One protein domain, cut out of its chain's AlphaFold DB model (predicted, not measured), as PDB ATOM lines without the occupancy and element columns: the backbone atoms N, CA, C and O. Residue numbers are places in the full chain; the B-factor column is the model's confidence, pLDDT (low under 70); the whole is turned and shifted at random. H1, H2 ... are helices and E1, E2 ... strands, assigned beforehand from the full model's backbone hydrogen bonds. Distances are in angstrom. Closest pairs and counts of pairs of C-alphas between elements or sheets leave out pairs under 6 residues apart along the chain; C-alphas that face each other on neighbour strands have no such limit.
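Overview. This is residues 9 to 147 of the 153 residues of an uncharacterized protein of Corynebacterium frankenforstense DSM 45800 (UniProt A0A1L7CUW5). A twisted sheet of five strands makes the core, with H1 and H4 over one face and H3 over the other, and H6 beyond the edge strand E5, reached by the link of residues 127 to 135. H2 and H5 graze the sheet. The printed part has 139 residues with six named helices and five named strands, in the order E1 H1 E2 H2 E3 H3 E4 H4 H5 E5 H6. The mixed sheet runs E4 E1 E2 E3 E5, and the class is mixed, helices and strands. The whole is compact, with a radius of gyration of the C-alphas of 14.2 A, and rounded, spanning 42 by 34 by 28 A.

Along the chain. Find C-alpha 9 at (198.782, 199.353, 219.441); there E1 begins, residues 9 to 12. H1, residues 16 to 28, is 18.4 A long, and E2, residues 33 to 38, is 16.5 A. Next come H2, residues 46 to 49, E3, residues 55 to 59, at 12.8 A, H3, residues 69 to 75, and E4, residues 78 to 81. Then find H4, residues 93 to 100, H5, residues 111 to 117, and E5, residues 123 to 126. H6, residues 136 to 145, is 14.4 A long and ends at C-alpha 145, (210.056, 207.998, 236.432).

Arrangement. Begin at E1 and E2, parallel, where N 11 and O 35 are 2.8 A apart, within hydrogen-bond range. So are N 10 and O 78 of parallel E1 and E4, at 2.9 A, N 36 and O 56 of parallel E2 and E3, at 2.8 A, and N 57 and O 125 of antiparallel E3 and E5, at 2.9 A. E1, H1, E2 and E2, H2, E3 are strand-helix-strand units, parallel neighbour strands with a helix between, and E3, H3, E4 is a split one, with E1 and E2 between its strands; the three crossovers are right-handed. H1 lies over E1 and E2 at a height over the sheet of 8.5 A. H4, on the same face, touches H1 at a steep tilt of 40 degrees, the closest C-alphas being those of Ala 21 and Thr 93, 6.2 A apart. H3 is over E4 on the opposite face, at a height of 8.8 A. H6 only grazes the sheet, with the C-alphas of Trp 125 and Arg 145 closest at 7.1 A. In H1, H3, H4, H5 and H6 every O i to N i+4 pair is within hydrogen-bond range; H2 is too short for one.

Size, cuts and confidence. The C-alphas of Arg 102 and Leu 136, the two farthest apart, are 43.0 A apart. The printed part has no cut, and E4 to H4 is a long link. Mean pLDDT of the printed part is 83.9; residues 43 to 51, 106 to 108 and 127 to 134 are under 70.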
ATOM      1  N   VAL A   9     198.345 198.829 220.735       93.94
ATOM      2  CA  VAL A   9     198.782 199.353 219.441       93.94
ATOM      3  C   VAL A   9     200.219 199.832 219.521       93.94
ATOM      4  O   VAL A   9     200.566 200.583 220.431       93.94
ATOM      5  N   ALA A  10     201.033 199.478 218.534       95.19
ATOM      6  CA  ALA A  10     202.339 200.089 218.332       95.19
ATOM      7  C   ALA A  10     202.264 201.208 217.290       95.19
ATOM      8  O   ALA A  10     201.755 201.019 216.183       95.19
ATOM      9  N   VAL A  11     202.834 202.366 217.613       95.00
ATOM     10  CA  VAL A  11     203.086 203.448 216.658       95.00
ATOM     11  C   VAL A  11     204.592 203.649 216.550       95.00
ATOM     12  O   VAL A  11     205.251 203.943 217.539       95.00
ATOM     13  N   VAL A  12     205.153 203.508 215.352       95.69
ATOM     14  CA  VAL A  12     206.589 203.669 215.103       95.69
ATOM     15  C   VAL A  12     206.889 205.096 214.641       95.69
ATOM     16  O   VAL A  12     206.360 205.571 213.630       95.69
ATOM     17  N   GLY A  13     207.764 205.767 215.386       91.88
ATOM     18  CA  GLY A  13     208.237 207.135 215.196       91.88
ATOM     19  C   GLY A  13     207.572 208.140 216.136       91.88
ATOM     20  O   GLY A  13     206.439 208.543 215.908       91.88
ATOM     21  N   ALA A  14     208.299 208.676 217.118       88.62
ATOM     22  CA  ALA A  14     207.847 209.761 217.998       88.62
ATOM     23  C   ALA A  14     208.109 211.163 217.408       88.62
ATOM     24  O   ALA A  14     208.491 212.112 218.104       88.62
ATOM     25  N   GLY A  15     207.934 211.300 216.091       87.69
ATOM     26  CA  GLY A  15     207.829 212.594 215.416       87.69
ATOM     27  C   GLY A  15     206.412 213.182 215.530       87.69
ATOM     28  O   GLY A  15     205.519 212.535 216.076       87.69
ATOM     29  N   PRO A  16     206.154 214.381 214.974       86.69
ATOM     30  CA  PRO A  16     204.828 215.006 215.018       86.69
ATOM     31  C   PRO A  16     203.695 214.097 214.515       86.69
ATOM     32  O   PRO A  16     202.634 214.046 215.130       86.69
ATOM     33  N   ALA A  17     203.938 213.343 213.436       89.25
ATOM     34  CA  ALA A  17     202.961 212.419 212.867       89.25
ATOM     35  C   ALA A  17     202.591 211.284 213.837       89.25
ATOM     36  O   ALA A  17     201.408 211.074 214.096       89.25
ATOM     37  N   GLY A  18     203.579 210.594 214.414       90.50
ATOM     38  CA  GLY A  18     203.318 209.497 215.345       90.50
ATOM     39  C   GLY A  18     202.700 209.952 216.659       90.50
ATOM     40  O   GLY A  18     201.837 209.261 217.185       90.50
ATOM     41  N   ILE A  19     203.035 211.149 217.147       86.69
ATOM     42  CA  ILE A  19     202.393 211.717 218.341       86.69
ATOM     43  C   ILE A  19     200.914 211.991 218.084       86.69
ATOM     44  O   ILE A  19     200.074 211.561 218.869       86.69
ATOM     45  N   VAL A  20     200.587 212.665 216.977       87.31
ATOM     46  CA  VAL A  20     199.191 212.935 216.602       87.31
ATOM     47  C   VAL A  20     198.428 211.632 216.365       87.31
ATOM     48  O   VAL A  20     197.269 211.524 216.763       87.31
ATOM     49  N   ALA A  21     199.060 210.636 215.743       91.38
ATOM     50  CA  ALA A  21     198.450 209.330 215.526       91.38
ATOM     51  C   ALA A  21     198.184 208.596 216.848       91.38
ATOM     52  O   ALA A  21     197.046 208.208 217.095       91.38
ATOM     53  N   ALA A  22     199.189 208.464 217.718       90.12
ATOM     54  CA  ALA A  22     199.066 207.810 219.019       90.12
ATOM     55  C   ALA A  22     197.973 208.456 219.877       90.12
ATOM     56  O   ALA A  22     197.122 207.777 220.444       90.12
ATOM     57  N   ASP A  23     197.950 209.783 219.906       86.81
ATOM     58  CA  ASP A  23     196.983 210.573 220.647       86.81
ATOM     59  C   ASP A  23     195.540 210.414 220.122       86.81
ATOM     60  O   ASP A  23     194.602 210.286 220.914       86.81
ATOM     61  N   ARG A  24     195.353 210.357 218.795       89.44
ATOM     62  CA  ARG A  24     194.053 210.049 218.173       89.44
ATOM     63  C   ARG A  24     193.603 208.622 218.472       89.44
ATOM     64  O   ARG A  24     192.451 208.427 218.848       89.44
ATOM     65  N   ILE A  25     194.500 207.646 218.334       91.06
ATOM     66  CA  ILE A  25     194.211 206.224 218.564       91.06
ATOM     67  C   ILE A  25     193.797 205.994 220.022       91.06
ATOM     68  O   ILE A  25     192.738 205.427 220.275       91.06
ATOM     69  N   ALA A  26     194.564 206.524 220.980       87.56
ATOM     70  CA  ALA A  26     194.293 206.383 222.412       87.56
ATOM     71  C   ALA A  26     192.939 206.981 222.850       87.56
ATOM     72  O   ALA A  26     192.376 206.581 223.877       87.56
ATOM     73  N   ARG A  27     192.405 207.941 222.081       85.12
ATOM     74  CA  ARG A  27     191.082 208.540 222.307       85.12
ATOM     75  C   ARG A  27     189.936 207.838 221.584       85.12
ATOM     76  O   ARG A  27     188.798 208.011 222.008       85.12
ATOM     77  N   ALA A  28     190.210 207.091 220.519       84.56
ATOM     78  CA  ALA A  28     189.177 206.543 219.647       84.56
ATOM     79  C   ALA A  28     188.421 205.356 220.267       84.56
ATOM     80  O   ALA A  28     187.203 205.293 220.128       84.56
ATOM     81  N   LEU A  29     189.117 204.436 220.949       71.94
ATOM     82  CA  LEU A  29     188.533 203.174 221.436       71.94
ATOM     83  C   LEU A  29     188.954 202.849 222.884       71.94
ATOM     84  O   LEU A  29     189.881 202.079 223.096       71.94
ATOM     85  N   PRO A  30     188.321 203.430 223.915       73.12
ATOM     86  CA  PRO A  30     188.577 203.048 225.306       73.12
ATOM     87  C   PRO A  30     187.949 201.681 225.659       73.12
ATOM     88  O   PRO A  30     186.766 201.506 225.362       73.12
ATOM     89  N   PRO A  31     188.640 200.769 226.378       79.56
ATOM     90  CA  PRO A  31     190.035 200.833 226.827       79.56
ATOM     91  C   PRO A  31     191.014 200.381 225.723       79.56
ATOM     92  O   PRO A  31     190.804 199.344 225.113       79.56
ATOM     93  N   LEU A  32     192.095 201.136 225.492       86.62
ATOM     94  CA  LEU A  32     193.176 200.792 224.554       86.62
ATOM     95  C   LEU A  32     194.483 201.422 225.036       86.62
ATOM     96  O   LEU A  32     194.473 202.548 225.540       86.62
ATOM     97  N   CYS A  33     195.597 200.723 224.841       89.00
ATOM     98  CA  CYS A  33     196.939 201.217 225.144       89.00
ATOM     99  C   CYS A  33     197.752 201.417 223.861       89.00
ATOM    100  O   CYS A  33     197.673 200.616 222.930       89.00
ATOM    101  N   VAL A  34     198.562 202.474 223.823       91.50
ATOM    102  CA  VAL A  34     199.470 202.763 222.709       91.50
ATOM    103  C   VAL A  34     200.909 202.776 223.203       91.50
ATOM    104  O   VAL A  34     201.251 203.556 224.090       91.50
ATOM    105  N   ASP A  35     201.760 201.974 222.573       93.12
ATOM    106  CA  ASP A  35     203.208 202.100 222.681       93.12
ATOM    107  C   ASP A  35     203.733 202.915 221.497       93.12
ATOM    108  O   ASP A  35     203.626 202.515 220.338       93.12
ATOM    109  N   LEU A  36     204.305 204.079 221.786       92.38
ATOM    110  CA  LEU A  36     204.991 204.910 220.806       92.38
ATOM    111  C   LEU A  36     206.484 204.567 220.821       92.38
ATOM    112  O   LEU A  36     207.154 204.765 221.828       92.38
ATOM    113  N   ILE A  37     207.008 204.061 219.712       93.88
ATOM    114  CA  ILE A  37     208.365 203.517 219.601       93.88
ATOM    115  C   ILE A  37     209.245 204.509 218.837       93.88
ATOM    116  O   ILE A  37     208.868 204.947 217.752       93.88
ATOM    117  N   ASP A  38     210.422 204.864 219.350       92.38
ATOM    118  CA  ASP A  38     211.362 205.756 218.659       92.38
ATOM    119  C   ASP A  38     212.812 205.285 218.808       92.38
ATOM    120  O   ASP A  38     213.236 204.799 219.859       92.38
ATOM    121  N   ALA A  39     213.602 205.485 217.752       91.81
ATOM    122  CA  ALA A  39     215.025 205.165 217.756       91.81
ATOM    123  C   ALA A  39     215.826 206.071 218.705       91.81
ATOM    124  O   ALA A  39     216.920 205.708 219.133       91.81
ATOM    125  N   ARG A  40     215.304 207.253 219.046       88.62
ATOM    126  CA  ARG A  40     215.922 208.158 220.010       88.62
ATOM    127  C   ARG A  40     215.570 207.720 221.435       88.62
ATOM    128  O   ARG A  40     214.418 207.393 221.710       88.62
ATOM    129  N   PRO A  41     216.539 207.749 222.357       83.88
ATOM    130  CA  PRO A  41     216.346 207.324 223.743       83.88
ATOM    131  C   PRO A  41     215.532 208.315 224.581       83.88
ATOM    132  O   PRO A  41     214.860 207.920 225.522       83.88
ATOM    133  N   ALA A  42     215.546 209.604 224.245       74.56
ATOM    134  CA  ALA A  42     214.694 210.588 224.897       74.56
ATOM    135  C   ALA A  42     213.628 211.098 223.920       74.56
ATOM    136  O   ALA A  42     213.926 211.340 222.743       74.56
ATOM    137  N   PRO A  43     212.397 211.340 224.396       68.50
ATOM    138  CA  PRO A  43     211.419 212.071 223.614       68.50
ATOM    139  C   PRO A  43     211.970 213.453 223.288       68.50
ATOM    140  O   PRO A  43     212.576 214.103 224.134       68.50
ATOM    141  N   ALA A  44     211.696 213.954 222.085       63.53
ATOM    142  CA  ALA A  44     212.206 215.237 221.596       63.53
ATOM    143  C   ALA A  44     211.570 216.482 222.262       63.53
ATOM    144  O   ALA A  44     211.197 217.439 221.588       63.53
ATOM    145  N   GLY A  45     211.356 216.464 223.579       59.06
ATOM    146  CA  GLY A  45     210.598 217.482 224.307       59.06
ATOM    147  C   GLY A  45     209.077 217.351 224.139       59.06
ATOM    148  O   GLY A  45     208.326 218.202 224.613       59.06
ATOM    149  N   LEU A  46     208.599 216.321 223.436       62.59
ATOM    150  CA  LEU A  46     207.217 216.242 222.952       62.59
ATOM    151  C   LEU A  46     206.265 215.441 223.858       62.59
ATOM    152  O   LEU A  46     205.073 215.400 223.566       62.59
ATOM    153  N   LEU A  47     206.737 214.881 224.982       63.41
ATOM    154  CA  LEU A  47     205.849 214.204 225.945       63.41
ATOM    155  C   LEU A  47     204.736 215.128 226.468       63.41
ATOM    156  O   LEU A  47     203.644 214.660 226.764       63.41
ATOM    157  N   ARG A  48     204.968 216.448 226.482       63.47
ATOM    158  CA  ARG A  48     203.975 217.467 226.865       63.47
ATOM    159  C   ARG A  48     202.683 217.458 226.037       63.47
ATOM    160  O   ARG A  48     201.714 218.103 226.424       63.47
ATOM    161  N   TRP A  49     202.686 216.804 224.875       63.44
ATOM    162  CA  TRP A  49     201.523 216.728 223.991       63.44
ATOM    163  C   TRP A  49     200.613 215.540 224.300       63.44
ATOM    164  O   TRP A  49     199.471 215.533 223.838       63.44
ATOM    165  N   PHE A  50     201.066 214.566 225.096       66.81
ATOM    166  CA  PHE A  50     200.205 213.468 225.517       66.81
ATOM    167  C   PHE A  50     199.257 213.952 226.604       66.81
ATOM    168  O   PHE A  50     199.660 214.387 227.676       66.81
ATOM    169  N   ARG A  51     197.961 213.886 226.303       67.38
ATOM    170  CA  ARG A  51     196.880 214.263 227.228       67.38
ATOM    171  C   ARG A  51     196.233 213.056 227.903       67.38
ATOM    172  O   ARG A  51     195.167 213.182 228.493       67.38
ATOM    173  N   THR A  52     196.841 211.883 227.766       71.69
ATOM    174  CA  THR A  52     196.319 210.609 228.258       71.69
ATOM    175  C   THR A  52     197.455 209.769 228.826       71.69
ATOM    176  O   THR A  52     198.563 209.770 228.298       71.69
ATOM    177  N   ASP A  53     197.136 209.044 229.888       76.94
ATOM    178  CA  ASP A  53     197.932 208.010 230.552       76.94
ATOM    179  C   ASP A  53     198.032 206.695 229.762       76.94
ATOM    180  O   ASP A  53     198.731 205.771 230.168       76.94
ATOM    181  N   ARG A  54     197.343 206.594 228.621       84.31
ATOM    182  CA  ARG A  54     197.291 205.382 227.791       84.31
ATOM    183  C   ARG A  54     198.403 205.294 226.755       84.31
ATOM    184  O   ARG A  54     198.430 204.335 225.987       84.31
ATOM    185  N   VAL A  55     199.279 206.296 226.695       86.81
ATOM    186  CA  VAL A  55     200.437 206.302 225.798       86.81
ATOM    187  C   VAL A  55     201.704 206.086 226.619       86.81
ATOM    188  O   VAL A  55     202.048 206.902 227.474       86.81
ATOM    189  N   ARG A  56     202.422 205.007 226.314       88.88
ATOM    190  CA  ARG A  56     203.773 204.728 226.810       88.88
ATOM    191  C   ARG A  56     204.758 204.966 225.670       88.88
ATOM    192  O   ARG A  56     204.524 204.527 224.551       88.88
ATOM    193  N   LEU A  57     205.853 205.675 225.924       89.44
ATOM    194  CA  LEU A  57     206.925 205.855 224.944       89.44
ATOM    195  C   LEU A  57     208.057 204.865 225.230       89.44
ATOM    196  O   LEU A  57     208.579 204.836 226.343       89.44
ATOM    197  N   LEU A  58     208.467 204.118 224.208       91.56
ATOM    198  CA  LEU A  58     209.630 203.237 224.201       91.56
ATOM    199  C   LEU A  58     210.714 203.845 223.305       91.56
ATOM    200  O   LEU A  58     210.588 203.871 222.081       91.56
ATOM    201  N   GLY A  59     211.759 204.385 223.925       91.25
ATOM    202  CA  GLY A  59     212.878 205.027 223.239       91.25
ATOM    203  C   GLY A  59     214.099 204.118 223.122       91.25
ATOM    204  O   GLY A  59     214.236 203.147 223.867       91.25
ATOM    205  N   ASN A  60     215.032 204.499 222.248       92.81
ATOM    206  CA  ASN A  60     216.241 203.741 221.894       92.81
ATOM    207  C   ASN A  60     215.950 202.434 221.139       92.81
ATOM    208  O   ASN A  60     216.745 201.499 221.190       92.81
ATOM    209  N   VAL A  61     214.815 202.365 220.442       93.94
ATOM    210  CA  VAL A  61     214.363 201.160 219.740       93.94
ATOM    211  C   VAL A  61     214.222 201.466 218.255       93.94
ATOM    212  O   VAL A  61     213.355 202.225 217.824       93.94
ATOM    213  N   THR A  62     215.089 200.868 217.446       94.12
ATOM    214  CA  THR A  62     215.069 200.994 215.988       94.12
ATOM    215  C   THR A  62     214.337 199.810 215.373       94.12
ATOM    216  O   THR A  62     214.868 198.700 215.292       94.12
ATOM    217  N   VAL A  63     213.123 200.054 214.881       94.44
ATOM    218  CA  VAL A  63     212.366 199.050 214.123       94.44
ATOM    219  C   VAL A  63     213.065 198.780 212.786       94.44
ATOM    220  O   VAL A  63     213.409 199.709 212.061       94.44
ATOM    221  N   GLY A  64     213.303 197.508 212.480       91.62
ATOM    222  CA  GLY A  64     214.116 197.027 211.362       91.62
ATOM    223  C   GLY A  64     215.554 196.648 211.744       91.62
ATOM    224  O   GLY A  64     216.201 195.945 210.974       91.62
ATOM    225  N   ARG A  65     216.040 197.061 212.924       92.75
ATOM    226  CA  ARG A  65     217.362 196.680 213.462       92.75
ATOM    227  C   ARG A  65     217.247 195.891 214.763       92.75
ATOM    228  O   ARG A  65     217.789 194.799 214.854       92.75
ATOM    229  N   ASP A  66     216.552 196.458 215.747       94.38
ATOM    230  CA  ASP A  66     216.440 195.909 217.106       94.38
ATOM    231  C   ASP A  66     215.217 194.981 217.230       94.38
ATOM    232  O   ASP A  66     215.255 193.949 217.899       94.38
ATOM    233  N   VAL A  67     214.134 195.344 216.535       95.19
ATOM    234  CA  VAL A  67     212.882 194.583 216.427       95.19
ATOM    235  C   VAL A  67     212.320 194.720 215.015       95.19
ATOM    236  O   VAL A  67     212.378 195.792 214.417       95.19
ATOM    237  N   THR A  68     211.779 193.653 214.448       93.88
ATOM    238  CA  THR A  68     211.156 193.649 213.119       93.88
ATOM    239  C   THR A  68     209.674 194.020 213.196       93.88
ATOM    240  O   THR A  68     209.016 193.830 214.216       93.88
ATOM    241  N   ALA A  69     209.101 194.511 212.095       91.25
ATOM    242  CA  ALA A  69     207.662 194.783 212.037       91.25
ATOM    243  C   ALA A  69     206.807 193.516 212.235       91.25
ATOM    244  O   ALA A  69     205.727 193.594 212.809       91.25
ATOM    245  N   ALA A  70     207.307 192.351 211.808       91.88
ATOM    246  CA  ALA A  70     206.642 191.069 212.025       91.88
ATOM    247  C   ALA A  70     206.606 190.682 213.513       91.88
ATOM    248  O   ALA A  70     205.579 190.218 213.999       91.88
ATOM    249  N   GLU A  71     207.690 190.924 214.254       93.88
ATOM    250  CA  GLU A  71     207.705 190.736 215.709       93.88
ATOM    251  C   GLU A  71     206.745 191.707 216.396       93.88
ATOM    252  O   GLU A  71     205.973 191.284 217.250       93.88
ATOM    253  N   LEU A  72     206.700 192.977 215.974       94.50
ATOM    254  CA  LEU A  72     205.697 193.913 216.488       94.50
ATOM    255  C   LEU A  72     204.272 193.405 216.221       94.50
ATOM    256  O   LEU A  72     203.450 193.424 217.126       94.50
ATOM    257  N   ALA A  73     203.986 192.879 215.030       91.00
ATOM    258  CA  ALA A  73     202.677 192.301 214.712       91.00
ATOM    259  C   ALA A  73     202.335 191.033 215.524       91.00
ATOM    260  O   ALA A  73     201.175 190.645 215.577       91.00
ATOM    261  N   SER A  74     203.323 190.382 216.150       90.75
ATOM    262  CA  SER A  74     203.096 189.265 217.082       90.75
ATOM    263  C   SER A  74     202.860 189.711 218.530       90.75
ATOM    264  O   SER A  74     202.332 188.945 219.331       90.75
ATOM    265  N   ILE A  75     203.265 190.939 218.868       91.75
ATOM    266  CA  ILE A  75     203.177 191.520 220.215       91.75
ATOM    267  C   ILE A  75     201.938 192.414 220.345       91.75
ATOM    268  O   ILE A  75     201.335 192.468 221.412       91.75
ATOM    269  N   TYR A  76     201.581 193.119 219.270       92.94
ATOM    270  CA  TYR A  76     200.536 194.139 219.224       92.94
ATOM    271  C   TYR A  76     199.389 193.725 218.307       92.94
ATOM    272  O   TYR A  76     199.618 193.161 217.239       92.94
ATOM    273  N   ASP A  77     198.167 194.122 218.663       92.06
ATOM    274  CA  ASP A  77     196.970 193.899 217.843       92.06
ATOM    275  C   ASP A  77     197.018 194.693 216.532       92.06
ATOM    276  O   ASP A  77     196.462 194.288 215.510       92.06
ATOM    277  N   ALA A  78     197.695 195.846 216.545       92.88
ATOM    278  CA  ALA A  78     197.933 196.636 215.350       92.88
ATOM    279  C   ALA A  78     199.234 197.439 215.433       92.88
ATOM    280  O   ALA A  78     199.627 197.936 216.489       92.88
ATOM    281  N   VAL A  79     199.872 197.624 214.277       95.06
ATOM    282  CA  VAL A  79     201.100 198.417 214.135       95.06
ATOM    283  C   VAL A  79     200.904 199.486 213.066       95.06
ATOM    284  O   VAL A  79     200.469 199.181 211.954       95.06
ATOM    285  N   LEU A  80     201.250 200.732 213.377       96.25
ATOM    286  CA  LEU A  80     201.310 201.860 212.445       96.25
ATOM    287  C   LEU A  80     202.743 202.380 212.388       96.25
ATOM    288  O   LEU A  80     203.312 202.700 213.427       96.25
ATOM    289  N   SER A  81     203.311 202.544 211.195       95.44
ATOM    290  CA  SER A  81     204.562 203.287 211.044       95.44
ATOM    291  C   SER A  81     204.302 204.692 210.525       95.44
ATOM    292  O   SER A  81     203.553 204.888 209.573       95.44
ATOM    293  N   THR A  82     204.966 205.673 211.133       93.56
ATOM    294  CA  THR A  82     205.027 207.057 210.636       93.56
ATOM    295  C   THR A  82     206.410 207.429 210.104       93.56
ATOM    296  O   THR A  82     206.641 208.568 209.700       93.56
ATOM    297  N   VAL A  83     207.329 206.460 210.085       90.25
ATOM    298  CA  VAL A  83     208.684 206.586 209.544       90.25
ATOM    299  C   VAL A  83     208.851 205.691 208.311       90.25
ATOM    300  O   VAL A  83     208.226 204.627 208.227       90.25
ATOM    301  N   PRO A  84     209.677 206.101 207.333       87.94
ATOM    302  CA  PRO A  84     209.930 205.298 206.142       87.94
ATOM    303  C   PRO A  84     210.697 204.012 206.483       87.94
ATOM    304  O   PRO A  84     211.383 203.931 207.499       87.94
ATOM    305  N   GLY A  85     210.617 203.017 205.596       85.19
ATOM    306  CA  GLY A  85     211.422 201.791 205.688       85.19
ATOM    307  C   GLY A  85     210.867 200.701 206.609       85.19
ATOM    308  O   GLY A  85     211.472 199.639 206.711       85.19
ATOM    309  N   VAL A  86     209.708 200.919 207.234       87.62
ATOM    310  CA  VAL A  86     209.004 199.896 208.017       87.62
ATOM    311  C   VAL A  86     207.832 199.374 207.187       87.62
ATOM    312  O   VAL A  86     206.880 200.101 206.915       87.62
ATOM    313  N   SER A  87     207.926 198.127 206.731       87.25
ATOM    314  CA  SER A  87     206.874 197.452 205.955       87.25
ATOM    315  C   SER A  87     205.977 196.596 206.852       87.25
ATOM    316  O   SER A  87     206.360 196.258 207.966       87.25
ATOM    317  N   GLY A  88     204.795 196.213 206.359       84.81
ATOM    318  CA  GLY A  88     203.869 195.356 207.115       84.81
ATOM    319  C   GLY A  88     203.098 196.082 208.221       84.81
ATOM    320  O   GLY A  88     202.636 195.446 209.160       84.81
ATOM    321  N   THR A  89     202.962 197.407 208.125       91.25
ATOM    322  CA  THR A  89     202.166 198.231 209.047       91.25
ATOM    323  C   THR A  89     200.928 198.791 208.355       91.25
ATOM    324  O   THR A  89     200.864 198.850 207.127       91.25
ATOM    325  N   HIS A  90     199.964 199.268 209.139       93.12
ATOM    326  CA  HIS A  90     198.798 199.983 208.625       93.12
ATOM    327  C   HIS A  90     199.223 201.271 207.906       93.12
ATOM    328  O   HIS A  90     200.205 201.907 208.293       93.12
ATOM    329  N   ALA A  91     198.485 201.634 206.853       89.50
ATOM    330  CA  ALA A  91     198.799 202.789 206.010       89.50
ATOM    331  C   ALA A  91     198.570 204.127 206.731       89.50
ATOM    332  O   ALA A  91     199.323 205.079 206.537       89.50
ATOM    333  N   ASP A  92     197.534 204.194 207.565       93.12
ATOM    334  CA  ASP A  92     197.187 205.368 208.352       93.12
ATOM    335  C   ASP A  92     196.385 204.984 209.610       93.12
ATOM    336  O   ASP A  92     196.103 203.814 209.885       93.12
ATOM    337  N   THR A  93     196.022 205.997 210.400       93.31
ATOM    338  CA  THR A  93     195.218 205.831 211.614       93.31
ATOM    339  C   THR A  93     193.818 205.273 211.341       93.31
ATOM    340  O   THR A  93     193.301 204.539 212.177       93.31
ATOM    341  N   ALA A  94     193.186 205.609 210.213       92.56
ATOM    342  CA  ALA A  94     191.828 205.159 209.915       92.56
ATOM    343  C   ALA A  94     191.810 203.661 209.594       92.56
ATOM    344  O   ALA A  94     191.026 202.922 210.184       92.56
ATOM    345  N   ALA A  95     192.733 203.209 208.742       93.25
ATOM    346  CA  ALA A  95     192.928 201.798 208.431       93.25
ATOM    347  C   ALA A  95     193.262 200.976 209.686       93.25
ATOM    348  O   ALA A  95     192.776 199.859 209.839       93.25
ATOM    349  N   LEU A  96     194.055 201.537 210.607       93.75
ATOM    350  CA  LEU A  96     194.372 200.886 211.877       93.75
ATOM    351  C   LEU A  96     193.141 200.713 212.773       93.75
ATOM    352  O   LEU A  96     192.904 199.624 213.286       93.75
ATOM    353  N   LEU A  97     192.356 201.772 212.975       91.69
ATOM    354  CA  LEU A  97     191.165 201.714 213.832       91.69
ATOM    355  C   LEU A  97     190.102 200.765 213.267       91.69
ATOM    356  O   LEU A  97     189.448 200.044 214.016       91.69
ATOM    357  N   ASP A  98     189.966 200.742 211.947       91.44
ATOM    358  CA  ASP A  98     189.084 199.829 211.231       91.44
ATOM    359  C   ASP A  98     189.532 198.359 211.371       91.44
ATOM    360  O   ASP A  98     188.699 197.467 211.514       91.44
ATOM    361  N   ALA A  99     190.841 198.085 211.389       89.12
ATOM    362  CA  ALA A  99     191.369 196.748 211.669       89.12
ATOM    363  C   ALA A  99     191.101 196.306 213.116       89.12
ATOM    364  O   ALA A  99     190.628 195.191 213.332       89.12
ATOM    365  N   LEU A 100     191.314 197.193 214.095       88.25
ATOM    366  CA  LEU A 100     191.035 196.908 215.510       88.25
ATOM    367  C   LEU A 100     189.565 196.565 215.768       88.25
ATOM    368  O   LEU A 100     189.274 195.725 216.608       88.25
ATOM    369  N   GLY A 101     188.631 197.168 215.028       85.06
ATOM    370  CA  GLY A 101     187.205 196.851 215.141       85.06
ATOM    371  C   GLY A 101     186.813 195.446 214.659       85.06
ATOM    372  O   GLY A 101     185.654 195.064 214.810       85.06
ATOM    373  N   ARG A 102     187.737 194.686 214.054       82.38
ATOM    374  CA  ARG A 102     187.483 193.348 213.488       82.38
ATOM    375  C   ARG A 102     188.208 192.216 214.210       82.38
ATOM    376  O   ARG A 102     187.996 191.060 213.849       82.38
ATOM    377  N   VAL A 103     189.081 192.535 215.160       76.19
ATOM    378  CA  VAL A 103     189.967 191.570 215.813       76.19
ATOM    379  C   VAL A 103     189.660 191.555 217.305       76.19
ATOM    380  O   VAL A 103     189.559 192.604 217.934       76.19
ATOM    381  N   GLU A 104     189.505 190.357 217.869       79.19
ATOM    382  CA  GLU A 104     189.461 190.192 219.322       79.19
ATOM    383  C   GLU A 104     190.860 190.459 219.890       79.19
ATOM    384  O   GLU A 104     191.813 189.869 219.373       79.19
ATOM    385  N   PRO A 105     191.008 191.301 220.929       77.50
ATOM    386  CA  PRO A 105     192.316 191.648 221.467       77.50
ATOM    387  C   PRO A 105     193.068 190.392 221.901       77.50
ATOM    388  O   PRO A 105     192.656 189.677 222.821       77.50
ATOM    389  N   ALA A 106     194.173 190.106 221.221       67.69
ATOM    390  CA  ALA A 106     195.053 189.022 221.594       67.69
ATOM    391  C   ALA A 106     195.869 189.526 222.781       67.69
ATOM    392  O   ALA A 106     196.533 190.550 222.669       67.69
ATOM    393  N   GLY A 107     195.785 188.847 223.930       62.00
ATOM    394  CA  GLY A 107     196.529 189.209 225.142       62.00
ATOM    395  C   GLY A 107     197.975 189.567 224.803       62.00
ATOM    396  O   GLY A 107     198.768 188.706 224.430       62.00
ATOM    397  N   ALA A 108     198.258 190.864 224.837       66.50
ATOM    398  CA  ALA A 108     199.340 191.421 224.055       66.50
ATOM    399  C   ALA A 108     200.665 191.338 224.816       66.50
ATOM    400  O   ALA A 108     200.732 191.603 226.020       66.50
ATOM    401  N   GLY A 109     201.714 190.924 224.104       80.25
ATOM    402  CA  GLY A 109     203.054 190.806 224.667       80.25
ATOM    403  C   GLY A 109     203.596 192.163 225.130       80.25
ATOM    404  O   GLY A 109     203.030 193.221 224.841       80.25
ATOM    405  N   ASP A 110     204.736 192.151 225.817       91.00
ATOM    406  CA  ASP A 110     205.433 193.383 226.188       91.00
ATOM    407  C   ASP A 110     206.738 193.519 225.406       91.00
ATOM    408  O   ASP A 110     207.674 192.738 225.580       91.00
ATOM    409  N   LEU A 111     206.815 194.546 224.557       93.81
ATOM    410  CA  LEU A 111     208.036 194.865 223.825       93.81
ATOM    411  C   LEU A 111     209.204 195.170 224.773       93.81
ATOM    412  O   LEU A 111     210.328 194.799 224.457       93.81
ATOM    413  N   ALA A 112     208.962 195.798 225.929       92.38
ATOM    414  CA  ALA A 112     210.024 196.063 226.900       92.38
ATOM    415  C   ALA A 112     210.643 194.752 227.415       92.38
ATOM    416  O   ALA A 112     211.863 194.609 227.407       92.38
ATOM    417  N   ALA A 113     209.804 193.761 227.737       92.56
ATOM    418  CA  ALA A 113     210.258 192.438 228.159       92.56
ATOM    419  C   ALA A 113     211.071 191.733 227.061       92.56
ATOM    420  O   ALA A 113     212.149 191.215 227.339       92.56
ATOM    421  N   LEU A 114     210.618 191.788 225.800       93.88
ATOM    422  CA  LEU A 114     211.375 191.228 224.673       93.88
ATOM    423  C   LEU A 114     212.760 191.882 224.520       93.88
ATOM    424  O   LEU A 114     213.739 191.210 224.195       93.88
ATOM    425  N   LEU A 115     212.846 193.199 224.711       94.56
ATOM    426  CA  LEU A 115     214.108 193.932 224.622       94.56
ATOM    427  C   LEU A 115     215.047 193.557 225.775       94.56
ATOM    428  O   LEU A 115     216.232 193.322 225.530       94.56
ATOM    429  N   ASP A 116     214.519 193.426 226.993       93.19
ATOM    430  CA  ASP A 116     215.275 192.980 228.168       93.19
ATOM    431  C   ASP A 116     215.817 191.556 227.999       93.19
ATOM    432  O   ASP A 116     217.003 191.316 228.233       93.19
ATOM    433  N   GLU A 117     214.994 190.624 227.513       93.81
ATOM    434  CA  GLU A 117     215.398 189.242 227.213       93.81
ATOM    435  C   GLU A 117     216.558 189.177 226.209       93.81
ATOM    436  O   GLU A 117     217.408 188.286 226.278       93.81
ATOM    437  N   ARG A 118     216.620 190.142 225.285       93.06
ATOM    438  CA  ARG A 118     217.685 190.262 224.278       93.06
ATOM    439  C   ARG A 118     218.892 191.068 224.757       93.06
ATOM    440  O   ARG A 118     219.851 191.212 224.000       93.06
ATOM    441  N   GLY A 119     218.858 191.617 225.972       92.06
ATOM    442  CA  GLY A 119     219.891 192.525 226.475       92.06
ATOM    443  C   GLY A 119     219.995 193.825 225.669       92.06
ATOM    444  O   GLY A 119     221.066 194.433 225.608       92.06
ATOM    445  N   LEU A 120     218.909 194.241 225.012       91.75
ATOM    446  CA  LEU A 120     218.855 195.459 224.217       91.75
ATOM    447  C   LEU A 120     218.477 196.639 225.111       91.75
ATOM    448  O   LEU A 120     217.365 196.741 225.629       91.75
ATOM    449  N   ALA A 121     219.429 197.556 225.263       90.38
ATOM    450  CA  ALA A 121     219.232 198.806 225.975       90.38
ATOM    451  C   ALA A 121     218.042 199.586 225.398       90.38
ATOM    452  O   ALA A 121     218.057 199.968 224.230       90.38
ATOM    453  N   HIS A 122     217.055 199.891 226.232       91.56
ATOM    454  CA  HIS A 122     215.902 200.703 225.858       91.56
ATOM    455  C   HIS A 122     215.589 201.732 226.946       91.56
ATOM    456  O   HIS A 122     216.243 201.751 227.987       91.56
ATOM    457  N   THR A 123     214.625 202.613 226.691       89.44
ATOM    458  CA  THR A 123     214.074 203.535 227.694       89.44
ATOM    459  C   THR A 123     212.557 203.479 227.671       89.44
ATOM    460  O   THR A 123     211.968 203.349 226.599       89.44
ATOM    461  N   THR A 124     211.928 203.624 228.829       88.31
ATOM    462  CA  THR A 124     210.473 203.703 228.949       88.31
ATOM    463  C   THR A 124     210.083 205.015 229.607       88.31
ATOM    464  O   THR A 124     210.616 205.374 230.654       88.31
ATOM    465  N   TRP A 125     209.125 205.717 229.003       83.75
ATOM    466  CA  TRP A 125     208.599 206.977 229.511       83.75
ATOM    467  C   TRP A 125     207.076 206.922 229.571       83.75
ATOM    468  O   TRP A 125     206.407 206.685 228.563       83.75
ATOM    469  N   THR A 126     206.521 207.187 230.746       76.31
ATOM    470  CA  THR A 126     205.075 207.249 230.978       76.31
ATOM    471  C   THR A 126     204.713 208.631 231.498       76.31
ATOM    472  O   THR A 126     205.226 209.052 232.536       76.31
ATOM    473  N   ALA A 127     203.836 209.339 230.788       62.88
ATOM    474  CA  ALA A 127     203.241 210.567 231.306       62.88
ATOM    475  C   ALA A 127     202.086 210.213 232.254       62.88
ATOM    476  O   ALA A 127     201.305 209.304 231.963       62.88
ATOM    477  N   GLY A 128     201.966 210.914 233.384       55.12
ATOM    478  CA  GLY A 128     200.798 210.776 234.250       55.12
ATOM    479  C   GLY A 128     199.523 211.312 233.576       55.12
ATOM    480  O   GLY A 128     199.602 212.171 232.691       55.12
ATOM    481  N   PRO A 129     198.328 210.845 233.977       49.94
ATOM    482  CA  PRO A 129     197.068 211.345 233.432       49.94
ATOM    483  C   PRO A 129     196.941 212.859 233.648       49.94
ATOM    484  O   PRO A 129     197.023 213.348 234.772       49.94
ATOM    485  N   GLY A 130     196.741 213.610 232.560       53.22
ATOM    486  CA  GLY A 130     196.583 215.069 232.602       53.22
ATOM    487  C   GLY A 130     197.866 215.857 232.892       53.22
ATOM    488  O   GLY A 130     197.799 217.076 233.053       53.22
ATOM    489  N   GLU A 131     199.027 215.201 232.935       56.34
ATOM    490  CA  GLU A 131     200.298 215.842 233.253       56.34
ATOM    491  C   GLU A 131     200.840 216.611 232.038       56.34
ATOM    492  O   GLU A 131     201.591 216.101 231.206       56.34
ATOM    493  N   ALA A 132     200.437 217.876 231.913       55.81
ATOM    494  CA  ALA A 132     201.056 218.785 230.964       55.81
ATOM    495  C   ALA A 132     202.494 219.073 231.425       55.81
ATOM    496  O   ALA A 132     202.714 219.822 232.374       55.81
ATOM    497  N   VAL A 133     203.482 218.498 230.737       62.41
ATOM    498  CA  VAL A 133     204.909 218.756 230.993       62.41
ATOM    499  C   VAL A 133     205.269 220.158 230.478       62.41
ATOM    500  O   VAL A 133     205.805 220.332 229.382       62.41
ATOM    501  N   GLY A 134     204.868 221.179 231.234       59.31
ATOM    502  CA  GLY A 134     204.987 222.589 230.859       59.31
ATOM    503  C   GLY A 134     206.229 223.288 231.413       59.31
ATOM    504  O   GLY A 134     206.666 224.279 230.833       59.31
ATOM    505  N   GLY A 135     206.811 222.772 232.501       70.81
ATOM    506  CA  GLY A 135     207.913 223.398 233.225       70.81
ATOM    507  C   GLY A 135     209.041 222.434 233.602       70.81
ATOM    508  O   GLY A 135     208.986 221.222 233.389       70.81
ATOM    509  N   LEU A 136     210.127 223.000 234.137       74.69
ATOM    510  CA  LEU A 136     211.339 222.254 234.495       74.69
ATOM    511  C   LEU A 136     211.102 221.255 235.643       74.69
ATOM    512  O   LEU A 136     211.779 220.231 235.711       74.69
ATOM    513  N   ALA A 137     210.173 221.548 236.556       78.06
ATOM    514  CA  ALA A 137     209.859 220.673 237.685       78.06
ATOM    515  C   ALA A 137     209.158 219.391 237.216       78.06
ATOM    516  O   ALA A 137     209.557 218.295 237.611       78.06
ATOM    517  N   GLU A 138     208.189 219.534 236.313       74.56
ATOM    518  CA  GLU A 138     207.464 218.439 235.672       74.56
ATOM    519  C   GLU A 138     208.417 217.598 234.816       74.56
ATOM    520  O   GLU A 138     208.422 216.373 234.914       74.56
ATOM    521  N   TRP A 139     209.312 218.243 234.054       74.12
ATOM    522  CA  TRP A 139     210.370 217.544 233.314       74.12
ATOM    523  C   TRP A 139     211.280 216.717 234.227       74.12
ATOM    524  O   TRP A 139     211.570 215.565 233.918       74.12
ATOM    525  N   ARG A 140     211.706 217.265 235.371       75.88
ATOM    526  CA  ARG A 140     212.540 216.535 236.341       75.88
ATOM    527  C   ARG A 140     211.819 215.325 236.933       75.88
ATOM    528  O   ARG A 140     212.454 214.295 237.141       75.88
ATOM    529  N   GLU A 141     210.527 215.442 237.222       74.75
ATOM    530  CA  GLU A 141     209.718 214.329 237.736       74.75
ATOM    531  C   GLU A 141     209.481 213.251 236.670       74.75
ATOM    532  O   GLU A 141     209.517 212.060 236.966       74.75
ATOM    533  N   LEU A 142     209.302 213.646 235.414       72.75
ATOM    534  CA  LEU A 142     209.203 212.716 234.294       72.75
ATOM    535  C   LEU A 142     210.508 211.940 234.075       72.75
ATOM    536  O   LEU A 142     210.472 210.724 233.915       72.75
ATOM    537  N   THR A 143     211.661 212.613 234.147       73.88
ATOM    538  CA  THR A 143     212.976 211.954 234.084       73.88
ATOM    539  C   THR A 143     213.193 210.995 235.255       73.88
ATOM    540  O   THR A 143     213.760 209.929 235.052       73.88
ATOM    541  N   ARG A 144     212.722 211.323 236.468       72.88
ATOM    542  CA  ARG A 144     212.812 210.413 237.627       72.88
ATOM    543  C   ARG A 144     212.034 209.111 237.434       72.88
ATOM    544  O   ARG A 144     212.445 208.089 237.970       72.88
ATOM    545  N   ARG A 145     210.909 209.162 236.716       73.12
ATOM    546  CA  ARG A 145     210.056 207.998 236.432       73.12
ATOM    547  C   ARG A 145     210.486 207.222 235.189       73.12
ATOM    548  O   ARG A 145     210.042 206.092 235.014       73.12
ATOM    549  N   ALA A 146     211.320 207.814 234.336       70.88
ATOM    550  CA  ALA A 146     211.860 207.125 233.177       70.88
ATOM    551  C   ALA A 146     212.775 205.977 233.622       70.88
ATOM    552  O   ALA A 146     213.618 206.143 234.504       70.88
ATOM    553  N   THR A 147     212.614 204.813 233.003       75.88
ATOM    554  CA  THR A 147     213.450 203.631 233.256       75.88
ATOM    555  C   THR A 147     214.249 203.275 232.006       75.88
ATOM    556  O   THR A 147     213.898 203.696 230.902       75.88
TER     557      THR A 147